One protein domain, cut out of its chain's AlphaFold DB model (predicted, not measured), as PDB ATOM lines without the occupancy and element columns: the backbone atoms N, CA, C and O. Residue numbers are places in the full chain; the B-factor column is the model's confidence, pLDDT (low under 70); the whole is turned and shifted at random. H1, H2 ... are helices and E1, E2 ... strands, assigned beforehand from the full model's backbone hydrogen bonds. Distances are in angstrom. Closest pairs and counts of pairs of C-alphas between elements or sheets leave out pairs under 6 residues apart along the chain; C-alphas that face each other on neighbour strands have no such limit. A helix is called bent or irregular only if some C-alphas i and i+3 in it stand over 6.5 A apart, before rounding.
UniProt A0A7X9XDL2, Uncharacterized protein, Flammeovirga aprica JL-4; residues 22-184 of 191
ATOM      1  N   LEU A  22      12.611  49.269 167.125       95.06
ATOM      2  CA  LEU A  22      13.428  50.439 166.800       95.06
ATOM      3  C   LEU A  22      14.925  50.125 166.900       95.06
ATOM      4  O   LEU A  22      15.668  50.311 165.934       95.06
ATOM      5  N   ASN A  23      15.369  49.575 168.029       96.12
ATOM      6  CA  ASN A  23      16.767  49.214 168.242       96.12
ATOM      7  C   ASN A  23      17.224  48.116 167.262       96.12
ATOM      8  O   ASN A  23      18.333  48.161 166.729       96.12
ATOM      9  N   THR A  24      16.345  47.163 166.936       96.06
ATOM     10  CA  THR A  24      16.624  46.135 165.922       96.06
ATOM     11  C   THR A  24      16.799  46.725 164.522       96.06
ATOM     12  O   THR A  24      17.684  46.289 163.779       96.06
ATOM     13  N   ARG A  25      15.999  47.725 164.146       97.06
ATOM     14  CA  ARG A  25      16.107  48.401 162.846       97.06
ATOM     15  C   ARG A  25      17.357  49.270 162.748       97.06
ATOM     16  O   ARG A  25      18.015  49.230 161.709       97.06
ATOM     17  N   ILE A  26      17.726  49.968 163.824       97.75
ATOM     18  CA  ILE A  26      18.995  50.711 163.919       97.75
ATOM     19  C   ILE A  26      20.177  49.752 163.738       97.75
ATOM     20  O   ILE A  26      20.988  49.935 162.833       97.75
ATOM     21  N   ASP A  27      20.221  48.672 164.525       97.44
ATOM     22  CA  ASP A  27      21.265  47.641 164.454       97.44
ATOM     23  C   ASP A  27      21.384  47.037 163.043       97.44
ATOM     24  O   ASP A  27      22.486  46.849 162.527       97.44
ATOM     25  N   ARG A  28      20.255  46.776 162.375       97.56
ATOM     26  CA  ARG A  28      20.242  46.285 160.990       97.56
ATOM     27  C   ARG A  28      20.815  47.310 160.009       97.56
ATOM     28  O   ARG A  28      21.621  46.932 159.160       97.56
ATOM     29  N   SER A  29      20.406  48.576 160.114       97.69
ATOM     30  CA  SER A  29      20.882  49.659 159.245       97.69
ATOM     31  C   SER A  29      22.394  49.854 159.373       97.69
ATOM     32  O   SER A  29      23.112  49.858 158.374       97.69
ATOM     33  N   GLN A  30      22.905  49.894 160.601       97.81
ATOM     34  CA  GLN A  30      24.330  50.081 160.866       97.81
ATOM     35  C   GLN A  30      25.174  48.875 160.445       97.81
ATOM     36  O   GLN A  30      26.239  49.028 159.853       97.81
ATOM     37  N   LYS A  31      24.694  47.645 160.663       97.31
ATOM     38  CA  LYS A  31      25.375  46.449 160.133       97.31
ATOM     39  C   LYS A  31      25.458  46.472 158.611       97.31
ATOM     40  O   LYS A  31      26.472  46.054 158.051       97.31
ATOM     41  N   LYS A  32      24.410  46.960 157.939       96.81
ATOM     42  CA  LYS A  32      24.421  47.144 156.486       96.81
ATOM     43  C   LYS A  32      25.468  48.183 156.076       96.81
ATOM     44  O   LYS A  32      26.222  47.904 155.147       96.81
ATOM     45  N   SER A  33      25.559  49.318 156.775       96.25
ATOM     46  CA  SER A  33      26.557  50.351 156.465       96.25
ATOM     47  C   SER A  33      27.990  49.879 156.708       96.25
ATOM     48  O   SER A  33      28.850  50.163 155.887       96.25
ATOM     49  N   LEU A  34      28.252  49.094 157.760       96.19
ATOM     50  CA  LEU A  34      29.573  48.487 157.973       96.19
ATOM     51  C   LEU A  34      29.946  47.497 156.866       96.19
ATOM     52  O   LEU A  34      31.077  47.501 156.395       96.19
ATOM     53  N   LYS A  35      29.001  46.651 156.432       95.56
ATOM     54  CA  LYS A  35      29.254  45.657 155.377       95.56
ATOM     55  C   LYS A  35      29.594  46.310 154.033       95.56
ATOM     56  O   LYS A  35      30.379  45.746 153.280       95.56
ATOM     57  N   GLY A  36      28.967  47.446 153.726       93.75
ATOM     58  CA  GLY A  36      29.203  48.210 152.499       93.75
ATOM     59  C   GLY A  36      30.259  49.308 152.626       93.75
ATOM     60  O   GLY A  36      30.419  50.080 151.689       93.75
ATOM     61  N   SER A  37      30.932  49.420 153.774       95.19
ATOM     62  CA  SER A  37      31.894  50.492 154.020       95.19
ATOM     63  C   SER A  37      33.179  50.286 153.207       95.19
ATOM     64  O   SER A  37      33.702  49.169 153.200       95.19
ATOM     65  N   PRO A  38      33.733  51.350 152.594       94.62
ATOM     66  CA  PRO A  38      35.040  51.295 151.934       94.62
ATOM     67  C   PRO A  38      36.202  51.212 152.939       94.62
ATOM     68  O   PRO A  38      37.250  50.649 152.638       94.62
ATOM     69  N   PHE A  39      35.994  51.707 154.160       93.44
ATOM     70  CA  PHE A  39      36.999  51.725 155.220       93.44
ATOM     71  C   PHE A  39      37.307  50.319 155.753       93.44
ATOM     72  O   PHE A  39      36.405  49.586 156.174       93.44
ATOM     73  N   GLN A  40      38.588  49.951 155.798       91.50
ATOM     74  CA  GLN A  40      39.076  48.688 156.348       91.50
ATOM     75  C   GLN A  40      38.723  48.546 157.831       91.50
ATOM     76  O   GLN A  40      38.352  47.453 158.271       91.50
ATOM     77  N   THR A  41      38.772  49.650 158.585       90.12
ATOM     78  CA  THR A  41      38.461  49.682 160.024       90.12
ATOM     79  C   THR A  41      37.013  49.288 160.338       90.12
ATOM     80  O   THR A  41      36.747  48.729 161.405       90.12
ATOM     81  N   ALA A  42      36.080  49.442 159.389       92.62
ATOM     82  CA  ALA A  42      34.682  49.035 159.553       92.62
ATOM     83  C   ALA A  42      34.521  47.543 159.892       92.62
ATOM     84  O   ALA A  42      33.581  47.157 160.592       92.62
ATOM     85  N   LYS A  43      35.451  46.692 159.434       87.69
ATOM     86  CA  LYS A  43      35.437  45.243 159.699       87.69
ATOM     87  C   LYS A  43      35.607  44.918 161.188       87.69
ATOM     88  O   LYS A  43      35.135  43.869 161.628       87.69
ATOM     89  N   GLY A  44      36.245  45.810 161.951       86.88
ATOM     90  CA  GLY A  44      36.488  45.655 163.387       86.88
ATOM     91  C   GLY A  44      35.261  45.916 164.265       86.88
ATOM     92  O   GLY A  44      35.130  45.289 165.306       86.88
ATOM     93  N   MET A  45      34.304  46.724 163.797       91.56
ATOM     94  CA  MET A  45      33.216  47.319 164.604       91.56
ATOM     95  C   MET A  45      32.117  46.349 165.092       91.56
ATOM     96  O   MET A  45      31.049  46.753 165.569       91.56
ATOM     97  N   LYS A  46      32.297  45.037 164.907       90.31
ATOM     98  CA  LYS A  46      31.257  44.037 165.198       90.31
ATOM     99  C   LYS A  46      31.002  43.895 166.701       90.31
ATOM    100  O   LYS A  46      29.861  43.631 167.094       90.31
ATOM    101  N   ALA A  47      32.044  44.010 167.524       92.00
ATOM    102  CA  ALA A  47      31.936  43.853 168.972       92.00
ATOM    103  C   ALA A  47      31.236  45.066 169.601       92.00
ATOM    104  O   ALA A  47      30.294  44.908 170.382       92.00
ATOM    105  N   GLU A  48      31.629  46.253 169.158       93.62
ATOM    106  CA  GLU A  48      31.113  47.566 169.521       93.62
ATOM    107  C   GLU A  48      29.621  47.636 169.201       93.62
ATOM    108  O   GLU A  48      28.817  47.907 170.088       93.62
ATOM    109  N   LEU A  49      29.197  47.261 167.984       94.00
ATOM    110  CA  LEU A  49      27.770  47.227 167.634       94.00
ATOM    111  C   LEU A  49      26.953  46.266 168.501       94.00
ATOM    112  O   LEU A  49      25.824  46.574 168.896       94.00
ATOM    113  N   LYS A  50      27.506  45.085 168.801       93.38
ATOM    114  CA  LYS A  50      26.827  44.092 169.644       93.38
ATOM    115  C   LYS A  50      26.592  44.639 171.050       93.38
ATOM    116  O   LYS A  50      25.546  44.362 171.642       93.38
ATOM    117  N   ILE A  51      27.560  45.371 171.592       93.25
ATOM    118  CA  ILE A  51      27.478  45.947 172.932       93.25
ATOM    119  C   ILE A  51      26.607  47.195 172.919       93.25
ATOM    120  O   ILE A  51      25.697  47.292 173.743       93.25
ATOM    121  N   GLN A  52      26.768  48.061 171.924       95.19
ATOM    122  CA  GLN A  52      25.955  49.255 171.753       95.19
ATOM    123  C   GLN A  52      24.466  48.929 171.699       95.19
ATOM    124  O   GLN A  52      23.677  49.595 172.359       95.19
ATOM    125  N   LYS A  53      24.074  47.844 171.016       95.06
ATOM    126  CA  LYS A  53      22.680  47.376 170.986       95.06
ATOM    127  C   LYS A  53      22.065  47.224 172.383       95.06
ATOM    128  O   LYS A  53      20.890  47.529 172.556       95.06
ATOM    129  N   LYS A  54      22.838  46.779 173.378       92.75
ATOM    130  CA  LYS A  54      22.373  46.665 174.772       92.75
ATOM    131  C   LYS A  54      22.239  48.034 175.436       92.75
ATOM    132  O   LYS A  54      21.288  48.272 176.169       92.75
ATOM    133  N   TYR A  55      23.186  48.921 175.153       94.19
ATOM    134  CA  TYR A  55      23.274  50.258 175.726       94.19
ATOM    135  C   TYR A  55      22.280  51.262 175.126       94.19
ATOM    136  O   TYR A  55      21.960  52.253 175.779       94.19
ATOM    137  N   ARG A  56      21.705  50.985 173.945       95.38
ATOM    138  CA  ARG A  56      20.660  51.848 173.362       95.38
ATOM    139  C   ARG A  56      19.447  52.020 174.264       95.38
ATOM    140  O   ARG A  56      18.821  53.070 174.212       95.38
ATOM    141  N   GLY A  57      19.159  51.046 175.131       92.31
ATOM    142  CA  GLY A  57      18.057  51.130 176.092       92.31
ATOM    143  C   GLY A  57      18.099  52.374 176.992       92.31
ATOM    144  O   GLY A  57      17.050  52.816 177.448       92.31
ATOM    145  N   ASP A  58      19.273  52.981 177.196       94.50
ATOM    146  CA  ASP A  58      19.427  54.204 177.994       94.50
ATOM    147  C   ASP A  58      18.855  55.463 177.316       94.50
ATOM    148  O   ASP A  58      18.527  56.430 178.004       94.50
ATOM    149  N   TYR A  59      18.743  55.477 175.984       95.94
ATOM    150  CA  TYR A  59      18.281  56.643 175.218       95.94
ATOM    151  C   TYR A  59      17.149  56.326 174.230       95.94
ATOM    152  O   TYR A  59      16.575  57.229 173.620       95.94
ATOM    153  N   GLU A  60      16.792  55.052 174.068       95.12
ATOM    154  CA  GLU A  60      15.822  54.601 173.074       95.12
ATOM    155  C   GLU A  60      14.432  55.216 173.271       95.12
ATOM    156  O   GLU A  60      13.794  55.615 172.300       95.12
ATOM    157  N   ASN A  61      13.976  55.339 174.520       94.94
ATOM    158  CA  ASN A  61      12.674  55.938 174.816       94.94
ATOM    159  C   ASN A  61      12.611  57.405 174.375       94.94
ATOM    160  O   ASN A  61      11.602  57.837 173.829       94.94
ATOM    161  N   ASP A  62      13.695  58.160 174.561       96.25
ATOM    162  CA  ASP A  62      13.767  59.539 174.081       96.25
ATOM    163  C   ASP A  62      13.737  59.589 172.552       96.25
ATOM    164  O   ASP A  62      13.003  60.390 171.981       96.25
ATOM    165  N   LEU A  63      14.479  58.703 171.885       96.38
ATOM    166  CA  LEU A  63      14.465  58.611 170.427       96.38
ATOM    167  C   LEU A  63      13.071  58.249 169.892       96.38
ATOM    168  O   LEU A  63      12.600  58.876 168.946       96.38
ATOM    169  N   LYS A  64      12.392  57.282 170.516       95.38
ATOM    170  CA  LYS A  64      11.015  56.905 170.182       95.38
ATOM    171  C   LYS A  64      10.062  58.090 170.346       95.38
ATOM    172  O   LYS A  64       9.333  58.408 169.413       95.38
ATOM    173  N   ASN A  65      10.129  58.787 171.480       95.94
ATOM    174  CA  ASN A  65       9.306  59.970 171.733       95.94
ATOM    175  C   ASN A  65       9.557  61.073 170.696       95.94
ATOM    176  O   ASN A  65       8.625  61.763 170.293       95.94
ATOM    177  N   LEU A  66      10.803  61.268 170.257       96.12
ATOM    178  CA  LEU A  66      11.108  62.235 169.204       96.12
ATOM    179  C   LEU A  66      10.503  61.819 167.856       96.12
ATOM    180  O   LEU A  66       9.902  62.652 167.190       96.12
ATOM    181  N   LEU A  67      10.606  60.545 167.477       95.06
ATOM    182  CA  LEU A  67      10.012  60.036 166.234       95.06
ATOM    183  C   LEU A  67       8.480  60.170 166.214       95.06
ATOM    184  O   LEU A  67       7.903  60.417 165.160       95.06
ATOM    185  N   GLU A  68       7.827  60.019 167.368       94.81
ATOM    186  CA  GLU A  68       6.370  60.155 167.507       94.81
ATOM    187  C   GLU A  68       5.909  61.619 167.494       94.81
ATOM    188  O   GLU A  68       4.908  61.942 166.860       94.81
ATOM    189  N   ASN A  69       6.645  62.516 168.162       95.69
ATOM    190  CA  ASN A  69       6.266  63.930 168.273       95.69
ATOM    191  C   ASN A  69       6.666  64.773 167.054       95.69
ATOM    192  O   ASN A  69       6.094  65.839 166.838       95.69
ATOM    193  N   TYR A  70       7.630  64.305 166.260       94.94
ATOM    194  CA  TYR A  70       8.148  65.015 165.091       94.94
ATOM    195  C   TYR A  70       8.168  64.108 163.846       94.94
ATOM    196  O   TYR A  70       9.222  63.888 163.246       94.94
ATOM    197  N   PRO A  71       7.010  63.569 163.417       93.88
ATOM    198  CA  PRO A  71       6.939  62.539 162.373       93.88
ATOM    199  C   PRO A  71       7.366  63.025 160.977       93.88
ATOM    200  O   PRO A  71       7.634  62.210 160.091       93.88
ATOM    201  N   ASN A  72       7.415  64.345 160.779       94.56
ATOM    202  CA  ASN A  72       7.788  64.994 159.522       94.56
ATOM    203  C   ASN A  72       9.217  65.555 159.534       94.56
ATOM    204  O   ASN A  72       9.676  66.042 158.500       94.56
ATOM    205  N   ASP A  73       9.921  65.482 160.665       93.56
ATOM    206  CA  ASP A  73      11.293  65.965 160.770       93.56
ATOM    207  C   ASP A  73      12.300  64.840 160.529       93.56
ATOM    208  O   ASP A  73      12.039  63.654 160.734       93.56
ATOM    209  N   THR A  74      13.496  65.232 160.093       94.50
ATOM    210  CA  THR A  74      14.637  64.318 160.017       94.50
ATOM    211  C   THR A  74      15.401  64.342 161.335       94.50
ATOM    212  O   THR A  74      15.803  65.410 161.803       94.50
ATOM    213  N   ILE A  75      15.664  63.164 161.900       96.94
ATOM    214  CA  ILE A  75      16.471  63.010 163.117       96.94
ATOM    215  C   ILE A  75      17.823  62.411 162.752       96.94
ATOM    216  O   ILE A  75      17.896  61.430 162.010       96.94
ATOM    217  N   ILE A  76      18.892  62.978 163.306       97.06
ATOM    218  CA  ILE A  76      20.257  62.468 163.151       97.06
ATOM    219  C   ILE A  76      20.713  61.897 164.489       97.06
ATOM    220  O   ILE A  76      20.826  62.624 165.470       97.06
ATOM    221  N   LEU A  77      20.988  60.600 164.515       98.12
ATOM    222  CA  LEU A  77      21.632  59.897 165.616       98.12
ATOM    223  C   LEU A  77      23.105  59.692 165.267       98.12
ATOM    224  O   LEU A  77      23.404  59.110 164.223       98.12
ATOM    225  N   THR A  78      24.015  60.109 166.141       97.31
ATOM    226  CA  THR A  78      25.426  59.720 166.058       97.31
ATOM    227  C   THR A  78      25.827  58.896 167.264       97.31
ATOM    228  O   THR A  78      25.419  59.176 168.390       97.31
ATOM    229  N   GLU A  79      26.618  57.860 167.014       97.38
ATOM    230  CA  GLU A  79      27.263  57.042 168.038       97.38
ATOM    231  C   GLU A  79      28.767  57.092 167.777       97.38
ATOM    232  O   GLU A  79      29.225  56.607 166.739       97.38
ATOM    233  N   GLY A  80      29.509  57.739 168.678       94.69
ATOM    234  CA  GLY A  80      30.954  57.930 168.567       94.69
ATOM    235  C   GLY A  80      31.719  56.973 169.471       94.69
ATOM    236  O   GLY A  80      31.399  56.868 170.652       94.69
ATOM    237  N   TYR A  81      32.711  56.283 168.919       92.50
ATOM    238  CA  TYR A  81      33.505  55.270 169.608       92.50
ATOM    239  C   TYR A  81      34.982  55.647 169.570       92.50
ATOM    240  O   TYR A  81      35.524  55.936 168.499       92.50
ATOM    241  N   ASP A  82      35.624  55.592 170.726       85.31
ATOM    242  CA  ASP A  82      37.065  55.687 170.880       85.31
ATOM    243  C   ASP A  82      37.749  54.444 170.286       85.31
ATOM    244  O   ASP A  82      37.314  53.303 170.469       85.31
ATOM    245  N   PHE A  83      38.843  54.672 169.564       76.12
ATOM    246  CA  PHE A  83      39.649  53.632 168.930       76.12
ATOM    247  C   PHE A  83      40.367  52.720 169.920       76.12
ATOM    248  O   PHE A  83      40.703  51.588 169.575       76.12
ATOM    249  N   ILE A  84      40.644  53.217 171.130       75.12
ATOM    250  CA  ILE A  84      41.397  52.477 172.148       75.12
ATOM    251  C   ILE A  84      40.498  51.411 172.794       75.12
ATOM    252  O   ILE A  84      40.983  50.411 173.328       75.12
ATOM    253  N   CYS A  85      39.176  51.588 172.729       75.81
ATOM    254  CA  CYS A  85      38.210  50.807 173.491       75.81
ATOM    255  C   CYS A  85      37.551  49.711 172.635       75.81
ATOM    256  O   CYS A  85      36.408  49.828 172.186       75.81
ATOM    257  N   LEU A  86      38.274  48.605 172.428       80.44
ATOM    258  CA  LEU A  86      37.768  47.443 171.689       80.44
ATOM    259  C   LEU A  86      36.582  46.791 172.412       80.44
ATOM    260  O   LEU A  86      36.685  46.347 173.557       80.44
ATOM    261  N   GLY A  87      35.454  46.677 171.717       84.88
ATOM    262  CA  GLY A  87      34.223  46.129 172.276       84.88
ATOM    263  C   GLY A  87      33.576  47.038 173.320       84.88
ATOM    264  O   GLY A  87      32.855  46.552 174.187       84.88
ATOM    265  N   CYS A  88      33.798  48.343 173.265       89.69
ATOM    266  CA  CYS A  88      33.089  49.277 174.128       89.69
ATOM    267  C   CYS A  88      31.794  49.775 173.468       89.69
ATOM    268  O   CYS A  88      31.657  49.756 172.240       89.69
ATOM    269  N   PRO A  89      30.789  50.178 174.262       93.44
ATOM    270  CA  PRO A  89      29.728  51.029 173.738       93.44
ATOM    271  C   PRO A  89      30.306  52.395 173.344       93.44
ATOM    272  O   PRO A  89      31.418  52.735 173.731       93.44
ATOM    273  N   SER A  90      29.538  53.187 172.605       95.00
ATOM    274  CA  SER A  90      29.952  54.526 172.194       95.00
ATOM    275  C   SER A  90      30.200  55.420 173.413       95.00
ATOM    276  O   SER A  90      29.366  55.461 174.323       95.00
ATOM    277  N   ASP A  91      31.278  56.196 173.431       93.06
ATOM    278  CA  ASP A  91      31.577  57.138 174.522       93.06
ATOM    279  C   ASP A  91      30.560  58.271 174.574       93.06
ATOM    280  O   ASP A  91      30.246  58.829 175.631       93.06
ATOM    281  N   TYR A  92      29.981  58.589 173.418       94.06
ATOM    282  CA  TYR A  92      28.863  59.502 173.334       94.06
ATOM    283  C   TYR A  92      27.827  59.069 172.303       94.06
ATOM    284  O   TYR A  92      28.128  58.447 171.284       94.06
ATOM    285  N   VAL A  93      26.588  59.464 172.576       97.31
ATOM    286  CA  VAL A  93      25.473  59.420 171.636       97.31
ATOM    287  C   VAL A  93      24.891  60.817 171.520       97.31
ATOM    288  O   VAL A  93      24.644  61.481 172.530       97.31
ATOM    289  N   GLN A  94      24.673  61.275 170.296       96.88
ATOM    290  CA  GLN A  94      24.033  62.557 170.023       96.88
ATOM    291  C   GLN A  94      22.776  62.330 169.197       96.88
ATOM    292  O   GLN A  94      22.801  61.607 168.207       96.88
ATOM    293  N   ILE A  95      21.678  62.960 169.599       97.69
ATOM    294  CA  ILE A  95      20.427  62.972 168.846       97.69
ATOM    295  C   ILE A  95      20.127  64.419 168.489       97.69
ATOM    296  O   ILE A  95      19.833  65.234 169.366       97.69
ATOM    297  N   PHE A  96      20.221  64.734 167.203       95.31
ATOM    298  CA  PHE A  96      19.923  66.048 166.661       95.31
ATOM    299  C   PHE A  96      18.543  66.052 166.022       95.31
ATOM    300  O   PHE A  96      18.258  65.251 165.130       95.31
ATOM    301  N   ILE A  97      17.727  67.019 166.425       93.94
ATOM    302  CA  ILE A  97      16.424  67.297 165.830       93.94
ATOM    303  C   ILE A  97      16.188  68.803 165.834       93.94
ATOM    304  O   ILE A  97      16.307  69.443 166.879       93.94
ATOM    305  N   ASN A  98      15.902  69.378 164.665       89.06
ATOM    306  CA  ASN A  98      15.790  70.829 164.482       89.06
ATOM    307  C   ASN A  98      17.007  71.544 165.109       89.06
ATOM    308  O   ASN A  98      18.144  71.216 164.752       89.06
ATOM    309  N   ASP A  99      16.799  72.425 166.084       87.31
ATOM    310  CA  ASP A  99      17.877  73.137 166.793       87.31
ATOM    311  C   ASP A  99      18.176  72.544 168.179       87.31
ATOM    312  O   ASP A  99      18.793  73.177 169.031       87.31
ATOM    313  N   THR A 100      17.724  71.320 168.448       90.94
ATOM    314  CA  THR A 100      17.953  70.621 169.716       90.94
ATOM    315  C   THR A 100      18.966  69.498 169.550       90.94
ATOM    316  O   THR A 100      18.883  68.685 168.628       90.94
ATOM    317  N   LEU A 101      19.883  69.413 170.513       93.88
ATOM    318  CA  LEU A 101      20.784  68.290 170.721       93.88
ATOM    319  C   LEU A 101      20.475  67.624 172.068       93.88
ATOM    320  O   LEU A 101      20.572  68.257 173.123       93.88
ATOM    321  N   LEU A 102      20.167  66.327 172.041       96.19
ATOM    322  CA  LEU A 102      20.267  65.460 173.214       96.19
ATOM    323  C   LEU A 102      21.617  64.749 173.182       96.19
ATOM    324  O   LEU A 102      21.919  64.038 172.228       96.19
ATOM    325  N   LEU A 103      22.429  64.945 174.215       95.88
ATOM    326  CA  LEU A 103      23.766  64.376 174.323       95.88
ATOM    327  C   LEU A 103      23.825  63.421 175.510       95.88
ATOM    328  O   LEU A 103      23.628  63.826 176.655       95.88
ATOM    329  N   TYR A 104      24.161  62.176 175.224       96.88
ATOM    330  CA  TYR A 104      24.384  61.112 176.187       96.88
ATOM    331  C   TYR A 104      25.881  60.843 176.224       96.88
ATOM    332  O   TYR A 104      26.468  60.526 175.195       96.88
ATOM    333  N   ARG A 105      26.514  60.996 177.385       94.75
ATOM    334  CA  ARG A 105      27.937  60.690 177.571       94.75
ATOM    335  C   ARG A 105      28.114  59.516 178.503       94.75
ATOM    336  O   ARG A 105      27.374  59.392 179.478       94.75
ATOM    337  N   LYS A 106      29.090  58.678 178.200       90.25
ATOM    338  CA  LYS A 106      29.466  57.547 179.023       90.25
ATOM    339  C   LYS A 106      30.859  57.780 179.569       90.25
ATOM    340  O   LYS A 106      31.809  57.934 178.815       90.25
ATOM    341  N   ASP A 107      30.947  57.825 180.888       84.56
ATOM    342  CA  ASP A 107      32.217  57.646 181.574       84.56
ATOM    343  C   ASP A 107      32.539  56.143 181.604       84.56
ATOM    344  O   ASP A 107      31.624  55.314 181.718       84.56
ATOM    345  N   LEU A 108      33.823  55.786 181.530       73.06
ATOM    346  CA  LEU A 108      34.296  54.404 181.629       73.06
ATOM    347  C   LEU A 108      33.806  53.729 182.919       73.06
ATOM    348  O   LEU A 108      33.509  52.534 182.919       73.06
ATOM    349  N   MET A 109      33.672  54.501 183.999       79.75
ATOM    350  CA  MET A 109      33.249  53.989 185.306       79.75
ATOM    351  C   MET A 109      31.725  53.879 185.460       79.75
ATOM    352  O   MET A 109      31.237  53.179 186.352       79.75
ATOM    353  N   ASP A 110      30.949  54.548 184.606       82.50
ATOM    354  CA  ASP A 110      29.495  54.577 184.727       82.50
ATOM    355  C   ASP A 110      28.854  53.332 184.104       82.50
ATOM    356  O   ASP A 110      29.234  52.868 183.032       82.50
ATOM    357  N   LYS A 111      27.779  52.822 184.716       85.06
ATOM    358  CA  LYS A 111      26.976  51.731 184.124       85.06
ATOM    359  C   LYS A 111      26.011  52.204 183.037       85.06
ATOM    360  O   LYS A 111      25.579  51.382 182.237       85.06
ATOM    361  N   LYS A 112      25.669  53.493 183.015       91.12
ATOM    362  CA  LYS A 112      24.660  54.089 182.126       91.12
ATOM    363  C   LYS A 112      25.163  55.388 181.519       91.12
ATOM    364  O   LYS A 112      26.080  56.000 182.061       91.12
ATOM    365  N   TYR A 113      24.531  55.832 180.440       94.94
ATOM    366  CA  TYR A 113      24.770  57.176 179.925       94.94
ATOM    367  C   TYR A 113      24.231  58.272 180.850       94.94
ATOM    368  O   TYR A 113      23.149  58.163 181.430       94.94
ATOM    369  N   LYS A 114      24.950  59.393 180.891       95.25
ATOM    370  CA  LYS A 114      24.507  60.667 181.460       95.25
ATOM    371  C   LYS A 114      23.937  61.548 180.348       95.25
ATOM    372  O   LYS A 114      24.652  61.901 179.410       95.25
ATOM    373  N   LYS A 115      22.653  61.901 180.454       96.12
ATOM    374  CA  LYS A 115      21.925  62.729 179.480       96.12
ATOM    375  C   LYS A 115      22.067  64.219 179.790       96.12
ATOM    376  O   LYS A 115      21.879  64.649 180.923       96.12
ATOM    377  N   THR A 116      22.293  65.012 178.751       94.31
ATOM    378  CA  THR A 116      22.217  66.477 178.748       94.31
ATOM    379  C   THR A 116      21.418  66.947 177.531       94.31
ATOM    380  O   THR A 116      21.357  66.251 176.517       94.31
ATOM    381  N   LYS A 117      20.781  68.118 177.620       93.81
ATOM    382  CA  LYS A 117      20.055  68.752 176.507       93.81
ATOM    383  C   LYS A 117      20.672  70.116 176.221       93.81
ATOM    384  O   LYS A 117      20.915  70.878 177.151       93.81
ATOM    385  N   LYS A 118      20.897  70.421 174.945       88.25
ATOM    386  CA  LYS A 118      21.395  71.714 174.468       88.25
ATOM    387  C   LYS A 118      20.483  72.248 173.367       88.25
ATOM    388  O   LYS A 118      20.021  71.476 172.528       88.25
ATOM    389  N   ILE A 119      20.234  73.555 173.381       86.12
ATOM    390  CA  ILE A 119      19.609  74.280 172.269       86.12
ATOM    391  C   ILE A 119      20.744  74.947 171.493       86.12
ATOM    392  O   ILE A 119      21.567  75.647 172.078       86.12
ATOM    393  N   LEU A 120      20.807  74.693 170.194       81.00
ATOM    394  CA  LEU A 120      21.826  75.200 169.285       81.00
ATOM    395  C   LEU A 120      21.330  76.532 168.696       81.00
ATOM    396  O   LEU A 120      20.859  76.592 167.564       81.00
ATOM    397  N   ILE A 121      21.347  77.592 169.513       60.38
ATOM    398  CA  ILE A 121      20.928  78.941 169.100       60.38
ATOM    399  C   ILE A 121      22.033  79.526 168.210       60.38
ATOM    400  O   ILE A 121      23.189  79.551 168.622       60.38
ATOM    401  N   ASN A 122      21.671  79.995 167.013       53.59
ATOM    402  CA  ASN A 122      22.572  80.492 165.963       53.59
ATOM    403  C   ASN A 122      23.495  79.434 165.355       53.59
ATOM    404  O   ASN A 122      24.710  79.542 165.392       53.59
ATOM    405  N   HIS A 123      22.833  78.484 164.691       51.59
ATOM    406  CA  HIS A 123      23.363  77.629 163.634       51.59
ATOM    407  C   HIS A 123      24.483  76.690 164.079       51.59
ATOM    408  O   HIS A 123      25.198  76.867 165.057       51.59
ATOM    409  N   PHE A 124      24.631  75.623 163.312       53.22
ATOM    410  CA  PHE A 124      25.866  74.864 163.234       53.22
ATOM    411  C   PHE A 124      26.901  75.777 162.577       53.22
ATOM    412  O   PHE A 124      27.246  75.576 161.414       53.22
ATOM    413  N   ASP A 125      27.228  76.873 163.269       44.34
ATOM    414  CA  ASP A 125      27.912  78.017 162.711       44.34
ATOM    415  C   ASP A 125      29.222  77.489 162.165       44.34
ATOM    416  O   ASP A 125      30.015  76.858 162.868       44.34
ATOM    417  N   THR A 126      29.377  77.642 160.859       44.00
ATOM    418  CA  THR A 126      30.384  76.988 160.020       44.00
ATOM    419  C   THR A 126      31.818  77.421 160.353       44.00
ATOM    420  O   THR A 126      32.752  77.091 159.632       44.00
ATOM    421  N   THR A 127      31.981  78.162 161.447       39.62
ATOM    422  CA  THR A 127      33.214  78.645 162.063       39.62
ATOM    423  C   THR A 127      33.651  77.774 163.252       39.62
ATOM    424  O   THR A 127      34.825  77.778 163.617       39.62
ATOM    425  N   GLY A 128      32.740  76.992 163.848       50.19
ATOM    426  CA  GLY A 128      33.017  76.085 164.959       50.19
ATOM    427  C   GLY A 128      33.186  74.637 164.496       50.19
ATOM    428  O   GLY A 128      32.223  73.984 164.102       50.19
ATOM    429  N   TYR A 129      34.403  74.100 164.615       59.09
ATOM    430  CA  TYR A 129      34.765  72.732 164.198       59.09
ATOM    431  C   TYR A 129      33.836  71.622 164.727       59.09
ATOM    432  O   TYR A 129      33.654  70.603 164.063       59.09
ATOM    433  N   PHE A 130      33.239  71.818 165.906       69.00
ATOM    434  CA  PHE A 130      32.697  70.740 166.741       69.00
ATOM    435  C   PHE A 130      31.461  70.011 166.174       69.00
ATOM    436  O   PHE A 130      31.220  68.873 166.560       69.00
ATOM    437  N   TYR A 131      30.682  70.641 165.285       80.50
ATOM    438  CA  TYR A 131      29.500  70.025 164.646       80.50
ATOM    439  C   TYR A 131      29.457  70.252 163.125       80.50
ATOM    440  O   TYR A 131      28.386  70.264 162.506       80.50
ATOM    441  N   SER A 132      30.621  70.505 162.525       81.06
ATOM    442  CA  SER A 132      30.753  70.789 161.091       81.06
ATOM    443  C   SER A 132      30.294  69.615 160.214       81.06
ATOM    444  O   SER A 132      29.671  69.821 159.168       81.06
ATOM    445  N   ASP A 133      30.513  68.389 160.685       86.88
ATOM    446  CA  ASP A 133      30.029  67.143 160.097       86.88
ATOM    447  C   ASP A 133      28.497  67.095 160.022       86.88
ATOM    448  O   ASP A 133      27.927  66.834 158.962       86.88
ATOM    449  N   ILE A 134      27.809  67.439 161.113       90.25
ATOM    450  CA  ILE A 134      26.342  67.471 161.172       90.25
ATOM    451  C   ILE A 134      25.776  68.567 160.269       90.25
ATOM    452  O   ILE A 134      24.749  68.358 159.617       90.25
ATOM    453  N   ALA A 135      26.436  69.726 160.206       87.38
ATOM    454  CA  ALA A 135      26.041  70.822 159.326       87.38
ATOM    455  C   ALA A 135      26.066  70.387 157.854       87.38
ATOM    456  O   ALA A 135      25.088  70.569 157.123       87.38
ATOM    457  N   GLU A 136      27.173  69.773 157.434       88.88
ATOM    458  CA  GLU A 136      27.344  69.257 156.080       88.88
ATOM    459  C   GLU A 136      26.358  68.124 155.782       88.88
ATOM    460  O   GLU A 136      25.686  68.145 154.750       88.88
ATOM    461  N   LEU A 137      26.194  67.186 156.713       90.75
ATOM    462  CA  LEU A 137      25.265  66.072 156.577       90.75
ATOM    463  C   LEU A 137      23.822  66.554 156.368       90.75
ATOM    464  O   LEU A 137      23.133  66.080 155.466       90.75
ATOM    465  N   ARG A 138      23.375  67.559 157.130       90.19
ATOM    466  CA  ARG A 138      22.055  68.186 156.942       90.19
ATOM    467  C   ARG A 138      21.896  68.806 155.556       90.19
ATOM    468  O   ARG A 138      20.820  68.700 154.971       90.19
ATOM    469  N   GLN A 139      22.935  69.454 155.028       90.12
ATOM    470  CA  GLN A 139      22.898  70.024 153.677       90.12
ATOM    471  C   GLN A 139      22.764  68.930 152.613       90.12
ATOM    472  O   GLN A 139      21.942  69.061 151.710       90.12
ATOM    473  N   GLU A 140      23.529  67.844 152.724       91.38
ATOM    474  CA  GLU A 140      23.488  66.740 151.758       91.38
ATOM    475  C   GLU A 140      22.158  65.978 151.804       91.38
ATOM    476  O   GLU A 140      21.600  65.666 150.753       91.38
ATOM    477  N   ILE A 141      21.597  65.771 153.000       91.38
ATOM    478  CA  ILE A 141      20.266  65.175 153.181       91.38
ATOM    479  C   ILE A 141      19.180  66.041 152.526       91.38
ATOM    480  O   ILE A 141      18.331  65.523 151.803       91.38
ATOM    481  N   ARG A 142      19.219  67.368 152.722       89.50
ATOM    482  CA  ARG A 142      18.249  68.304 152.119       89.50
ATOM    483  C   ARG A 142      18.285  68.306 150.594       89.50
ATOM    484  O   ARG A 142      17.252  68.523 149.973       89.50
ATOM    485  N   LYS A 143      19.449  68.054 149.987       89.31
ATOM    486  CA  LYS A 143      19.583  67.928 148.527       89.31
ATOM    487  C   LYS A 143      18.920  66.658 147.977       89.31
ATOM    488  O   LYS A 143      18.805  66.530 146.766       89.31
ATOM    489  N   GLY A 144      18.513  65.716 148.836       81.00
ATOM    490  CA  GLY A 144      17.908  64.446 148.427       81.00
ATOM    491  C   GLY A 144      18.897  63.457 147.801       81.00
ATOM    492  O   GLY A 144      18.485  62.425 147.274       81.00
ATOM    493  N   ASN A 145      20.198  63.750 147.862       74.56
ATOM    494  CA  ASN A 145      21.236  62.852 147.375       74.56
ATOM    495  C   ASN A 145      21.394  61.654 148.318       74.56
ATOM    496  O   ASN A 145      21.112  61.739 149.516       74.56
ATOM    497  N   GLN A 146      21.919  60.540 147.801       84.44
ATOM    498  CA  GLN A 146      22.337  59.409 148.632       84.44
ATOM    499  C   GLN A 146      23.618  59.778 149.396       84.44
ATOM    500  O   GLN A 146      24.730  59.418 149.014       84.44
ATOM    501  N   TRP A 147      23.442  60.556 150.466       90.56
ATOM    502  CA  TRP A 147      24.487  61.120 151.323       90.56
ATOM    503  C   TRP A 147      25.472  60.067 151.845       90.56
ATOM    504  O   TRP A 147      26.623  60.404 152.098       90.56
ATOM    505  N   ASN A 148      25.045  58.808 151.971       92.19
ATOM    506  CA  ASN A 148      25.825  57.689 152.497       92.19
ATOM    507  C   ASN A 148      26.423  56.746 151.436       92.19
ATOM    508  O   ASN A 148      27.021  55.738 151.804       92.19
ATOM    509  N   ASN A 149      26.274  57.037 150.141       91.00
ATOM    510  CA  ASN A 149      26.787  56.162 149.078       91.00
ATOM    511  C   ASN A 149      28.296  56.239 148.866       91.00
ATOM    512  O   ASN A 149      28.883  55.286 148.361       91.00
ATOM    513  N   ASN A 150      28.905  57.378 149.190       90.94
ATOM    514  CA  ASN A 150      30.338  57.588 149.030       90.94
ATOM    515  C   ASN A 150      30.948  58.085 150.351       90.94
ATOM    516  O   ASN A 150      31.179  59.287 150.492       90.94
ATOM    517  N   PRO A 151      31.168  57.199 151.340       92.69
ATOM    518  CA  PRO A 151      31.742  57.591 152.627       92.69
ATOM    519  C   PRO A 151      33.145  58.209 152.512       92.69
ATOM    520  O   PRO A 151      33.463  59.118 153.274       92.69
ATOM    521  N   GLU A 152      33.948  57.792 151.527       92.69
ATOM    522  CA  GLU A 152      35.296  58.332 151.256       92.69
ATOM    523  C   GLU A 152      35.281  59.810 150.846       92.69
ATOM    524  O   GLU A 152      36.278  60.506 151.008       92.69
ATOM    525  N   LYS A 153      34.130  60.336 150.397       91.12
ATOM    526  CA  LYS A 153      33.946  61.785 150.220       91.12
ATOM    527  C   LYS A 153      34.134  62.548 151.534       91.12
ATOM    528  O   LYS A 153      34.481  63.723 151.492       91.12
ATOM    529  N   TYR A 154      33.831  61.939 152.678       90.38
ATOM    530  CA  TYR A 154      33.790  62.637 153.963       90.38
ATOM    531  C   TYR A 154      34.917  62.248 154.907       90.38
ATOM    532  O   TYR A 154      35.293  63.081 155.723       90.38
ATOM    533  N   GLY A 155      35.451  61.029 154.827       90.06
ATOM    534  CA  GLY A 155      36.444  60.551 155.788       90.06
ATOM    535  C   GLY A 155      37.455  59.574 155.217       90.06
ATOM    536  O   GLY A 155      37.467  59.284 154.024       90.06
ATOM    537  N   THR A 156      38.328  59.093 156.096       90.69
ATOM    538  CA  THR A 156      39.493  58.270 155.757       90.69
ATOM    539  C   THR A 156      39.824  57.292 156.881       90.69
ATOM    540  O   THR A 156      39.557  57.560 158.052       90.69
ATOM    541  N   ASP A 157      40.474  56.177 156.541       89.00
ATOM    542  CA  ASP A 157      41.091  55.296 157.539       89.00
ATOM    543  C   ASP A 157      42.349  55.903 158.182       89.00
ATOM    544  O   ASP A 157      42.718  55.537 159.302       89.00
ATOM    545  N   GLU A 158      42.996  56.841 157.490       86.00
ATOM    546  CA  GLU A 158      44.248  57.470 157.904       86.00
ATOM    547  C   GLU A 158      43.990  58.552 158.952       86.00
ATOM    548  O   GLU A 158      43.761  59.720 158.636       86.00
ATOM    549  N   CYS A 159      43.997  58.157 160.223       78.25
ATOM    550  CA  CYS A 159      43.626  59.053 161.303       78.25
ATOM    551  C   CYS A 159      44.399  58.810 162.594       78.25
ATOM    552  O   CYS A 159      44.529  57.669 163.039       78.25
ATOM    553  N   LEU A 160      44.873  59.905 163.198       72.38
ATOM    554  CA  LEU A 160      45.736  59.893 164.382       72.38
ATOM    555  C   LEU A 160      44.989  59.527 165.668       72.38
ATOM    556  O   LEU A 160      45.524  58.780 166.480       72.38
ATOM    557  N   ASP A 161      43.770  60.042 165.851       70.00
ATOM    558  CA  ASP A 161      42.956  59.799 167.052       70.00
ATOM    559  C   ASP A 161      42.076  58.552 166.942       70.00
ATOM    560  O   ASP A 161      41.360  58.220 167.873       70.00
ATOM    561  N   GLY A 162      42.069  57.917 165.773       72.00
ATOM    562  CA  GLY A 162      41.292  56.742 165.437       72.00
ATOM    563  C   GLY A 162      39.781  56.759 165.713       72.00
ATOM    564  O   GLY A 162      39.163  55.695 165.682       72.00
ATOM    565  N   GLY A 163      39.145  57.899 165.958       85.69
ATOM    566  CA  GLY A 163      37.726  57.921 166.308       85.69
ATOM    567  C   GLY A 163      36.836  57.269 165.241       85.69
ATOM    568  O   GLY A 163      37.022  57.455 164.033       85.69
ATOM    569  N   HIS A 164      35.835  56.509 165.677       90.81
ATOM    570  CA  HIS A 164      34.827  55.923 164.796       90.81
ATOM    571  C   HIS A 164      33.474  56.575 165.044       90.81
ATOM    572  O   HIS A 164      33.111  56.855 166.183       90.81
ATOM    573  N   THR A 165      32.676  56.786 164.003       94.31
ATOM    574  CA  THR A 165      31.318  57.308 164.177       94.31
ATOM    575  C   THR A 165      30.336  56.589 163.272       94.31
ATOM    576  O   THR A 165      30.566  56.401 162.078       94.31
ATOM    577  N   LEU A 166      29.210  56.180 163.848       96.94
ATOM    578  CA  LEU A 166      28.043  55.740 163.097       96.94
ATOM    579  C   LEU A 166      27.033  56.877 163.056       96.94
ATOM    580  O   LEU A 166      26.456  57.237 164.078       96.94
ATOM    581  N   TYR A 167      26.782  57.389 161.858       97.44
ATOM    582  CA  TYR A 167      25.689  58.313 161.584       97.44
ATOM    583  C   TYR A 167      24.467  57.498 161.188       97.44
ATOM    584  O   TYR A 167      24.554  56.625 160.325       97.44
ATOM    585  N   THR A 168      23.325  57.738 161.821       98.12
ATOM    586  CA  THR A 168      22.052  57.075 161.522       98.12
ATOM    587  C   THR A 168      20.958  58.122 161.385       98.12
ATOM    588  O   THR A 168      20.736  58.919 162.290       98.12
ATOM    589  N   ILE A 169      20.279  58.121 160.245       97.38
ATOM    590  CA  ILE A 169      19.276  59.110 159.864       97.38
ATOM    591  C   ILE A 169      17.913  58.453 159.882       97.38
ATOM    592  O   ILE A 169      17.711  57.412 159.255       97.38
ATOM    593  N   PHE A 170      16.986  59.089 160.585       96.94
ATOM    594  CA  PHE A 170      15.576  58.746 160.571       96.94
ATOM    595  C   PHE A 170      14.868  59.781 159.715       96.94
ATOM    596  O   PHE A 170      14.790  60.952 160.082       96.94
ATOM    597  N   TYR A 171      14.393  59.337 158.561       94.50
ATOM    598  CA  TYR A 171      13.587  60.152 157.671       94.50
ATOM    599  C   TYR A 171      12.112  60.099 158.078       94.50
ATOM    600  O   TYR A 171      11.678  59.111 158.694       94.50
ATOM    601  N   PRO A 172      11.314  61.085 157.629       89.38
ATOM    602  CA  PRO A 172       9.864  60.960 157.623       89.38
ATOM    603  C   PRO A 172       9.433  59.629 156.999       89.38
ATOM    604  O   PRO A 172      10.112  59.083 156.124       89.38
ATOM    605  N   LEU A 173       8.302  59.089 157.459       83.56
ATOM    606  CA  LEU A 173       7.774  57.775 157.048       83.56
ATOM    607  C   LEU A 173       8.611  56.567 157.521       83.56
ATOM    608  O   LEU A 173       8.386  55.435 157.093       83.56
ATOM    609  N   GLY A 174       9.564  56.776 158.436       84.81
ATOM    610  CA  GLY A 174      10.239  55.699 159.163       84.81
ATOM    611  C   GLY A 174      11.372  55.009 158.401       84.81
ATOM    612  O   GLY A 174      11.851  53.954 158.834       84.81
ATOM    613  N   LYS A 175      11.839  55.570 157.283       93.44
ATOM    614  CA  LYS A 175      13.044  55.069 156.613       93.44
ATOM    615  C   LYS A 175      14.277  55.371 157.476       93.44
ATOM    616  O   LYS A 175      14.450  56.495 157.939       93.44
ATOM    617  N   ILE A 176      15.128  54.362 157.680       96.31
ATOM    618  CA  ILE A 176      16.378  54.476 158.443       96.31
ATOM    619  C   ILE A 176      17.549  54.177 157.515       96.31
ATOM    620  O   ILE A 176      17.556  53.148 156.836       96.31
ATOM    621  N   GLU A 177      18.533  55.066 157.506       96.50
ATOM    622  CA  GLU A 177      19.790  54.895 156.783       96.50
ATOM    623  C   GLU A 177      20.964  55.142 157.717       96.50
ATOM    624  O   GLU A 177      20.877  55.970 158.618       96.50
ATOM    625  N   SER A 178      22.076  54.449 157.494       97.50
ATOM    626  CA  SER A 178      23.291  54.657 158.275       97.50
ATOM    627  C   SER A 178      24.507  54.804 157.375       97.50
ATOM    628  O   SER A 178      24.527  54.296 156.250       97.50
ATOM    629  N   MET A 179      25.528  55.471 157.902       96.75
ATOM    630  CA  MET A 179      26.867  55.549 157.340       96.75
ATOM    631  C   MET A 179      27.870  55.331 158.466       96.75
ATOM    632  O   MET A 179      27.763  55.942 159.529       96.75
ATOM    633  N   TYR A 180      28.836  54.454 158.224       95.75
ATOM    634  CA  TYR A 180      30.019  54.365 159.063       95.75
ATOM    635  C   TYR A 180      31.055  55.359 158.562       95.75
ATOM    636  O   TYR A 180      31.269  55.470 157.355       95.75
ATOM    637  N   MET A 181      31.692  56.051 159.495       93.19
ATOM    638  CA  MET A 181      32.782  56.956 159.209       93.19
ATOM    639  C   MET A 181      33.956  56.643 160.117       93.19
ATOM    640  O   MET A 181      33.809  56.547 161.340       93.19
ATOM    641  N   ARG A 182      35.126  56.545 159.501       89.88
ATOM    642  CA  ARG A 182      36.395  56.728 160.184       89.88
ATOM    643  C   ARG A 182      36.852  58.142 159.849       89.88
ATOM    644  O   ARG A 182      36.864  58.515 158.682       89.88
ATOM    645  N   CYS A 183      37.087  58.930 160.892       85.62
ATOM    646  CA  CYS A 183      37.613  60.293 160.845       85.62
ATOM    647  C   CYS A 183      37.051  61.197 159.748       85.62
ATOM    648  O   CYS A 183      37.547  61.253 158.622       85.62
ATOM    649  N   TRP A 184      36.023  61.956 160.119       87.94
ATOM    650  CA  TRP A 184      35.469  62.994 159.264       87.94
ATOM    651  C   TRP A 184      36.538  64.048 158.946       87.94
ATOM    652  O   TRP A 184      37.007  64.770 159.825       87.94
TER     653      TRP A 184
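This is residues 22 to 184 of the 191 residues of an uncharacterized protein of Flammeovirga aprica JL-4 (UniProt A0A7X9XDL2). A twisted sheet of six strands makes the core, with H1, H3 and H4 over one face and H5 alone over part of the other. The short H2 only grazes the sheet, and a long unnamed stretch, residues 143 to 163, leads from H5 back to E5. The 163 printed residues include five named helices and six named strands, in the order H1 H2 H3 H4 E1 E2 E3 E4 H5 E5 E6; the sheet's order is E4 E3 E2 E1 E5 E6, antiparallel throughout, and the class is mixed. The whole is compact and rounded, with a radius of gyration of the C-alphas of 14.9 A and spans of 36 by 35 by 31 A.

Begin with E1 (residues 75 to 81), E2 (92 to 97), E3 (100 to 105) and E4 (114 to 119), a meander, each strand the antiparallel neighbour of the one before. Look for N 78 and O 94 at 2.8 A, N 95 and O 102 at 2.9 A, and N 103 and O 116 at 2.9 A, within hydrogen-bond range. Beside E1 find E5 (164 to 170), with N 77 and O 168 at 2.8 A; E5 forms a hairpin with the edge strand E6 (176 to 182), with N 167 and O 179 at 2.9 A. H1 (22 to 35), the hub, is 7.7 A over the sheet; its closest C-alphas to E6 are Ser 33 and Met 179, 5.3 A apart. H3 (46 to 58), on the same face, touches H1 at a shallow tilt of 22 degrees, opposite ways, closest at C-alphas Asp 27 and Lys 53, 6.7 A. H4 (60 to 69), also on that face, runs along the strands, 0 degrees to E1 on the local plane. H2 (40 to 44) touches H1 only at the corner, closest at C-alphas Leu 34 and Ala 42, 5.4 A. H5 (129 to 142) is on the opposite face at a height of 10.6 A; it is irregular, with C-alphas 130 and 133 8.0 A apart. Every O i to N i+4 pair is within hydrogen-bond range in H1 and H4, against 6 of 9 in H3, 8 of 10 in H5 and 0 of 1 in H2, where 2 of 2 O i to N i+3 pairs are.

Find C-alpha 22 at (13.428, 50.439, 166.800); from there H1 runs 20.1 A to C-alpha 35. H3 measures 20.2 A, H5 20.9 A, E1 19.8 A and E5 19.9 A. E6 runs 20.2 A, ending at C-alpha 182, (36.395, 56.728, 160.184).

The C-alphas farthest apart are those of Met 109 and Lys 143, 41.6 A. The printed part has no cut, and the link from H5 to E5, 21 residues, is long. Look for low confidence at residues 121 to 130, under pLDDT 70; the mean of the printed part is 89.0.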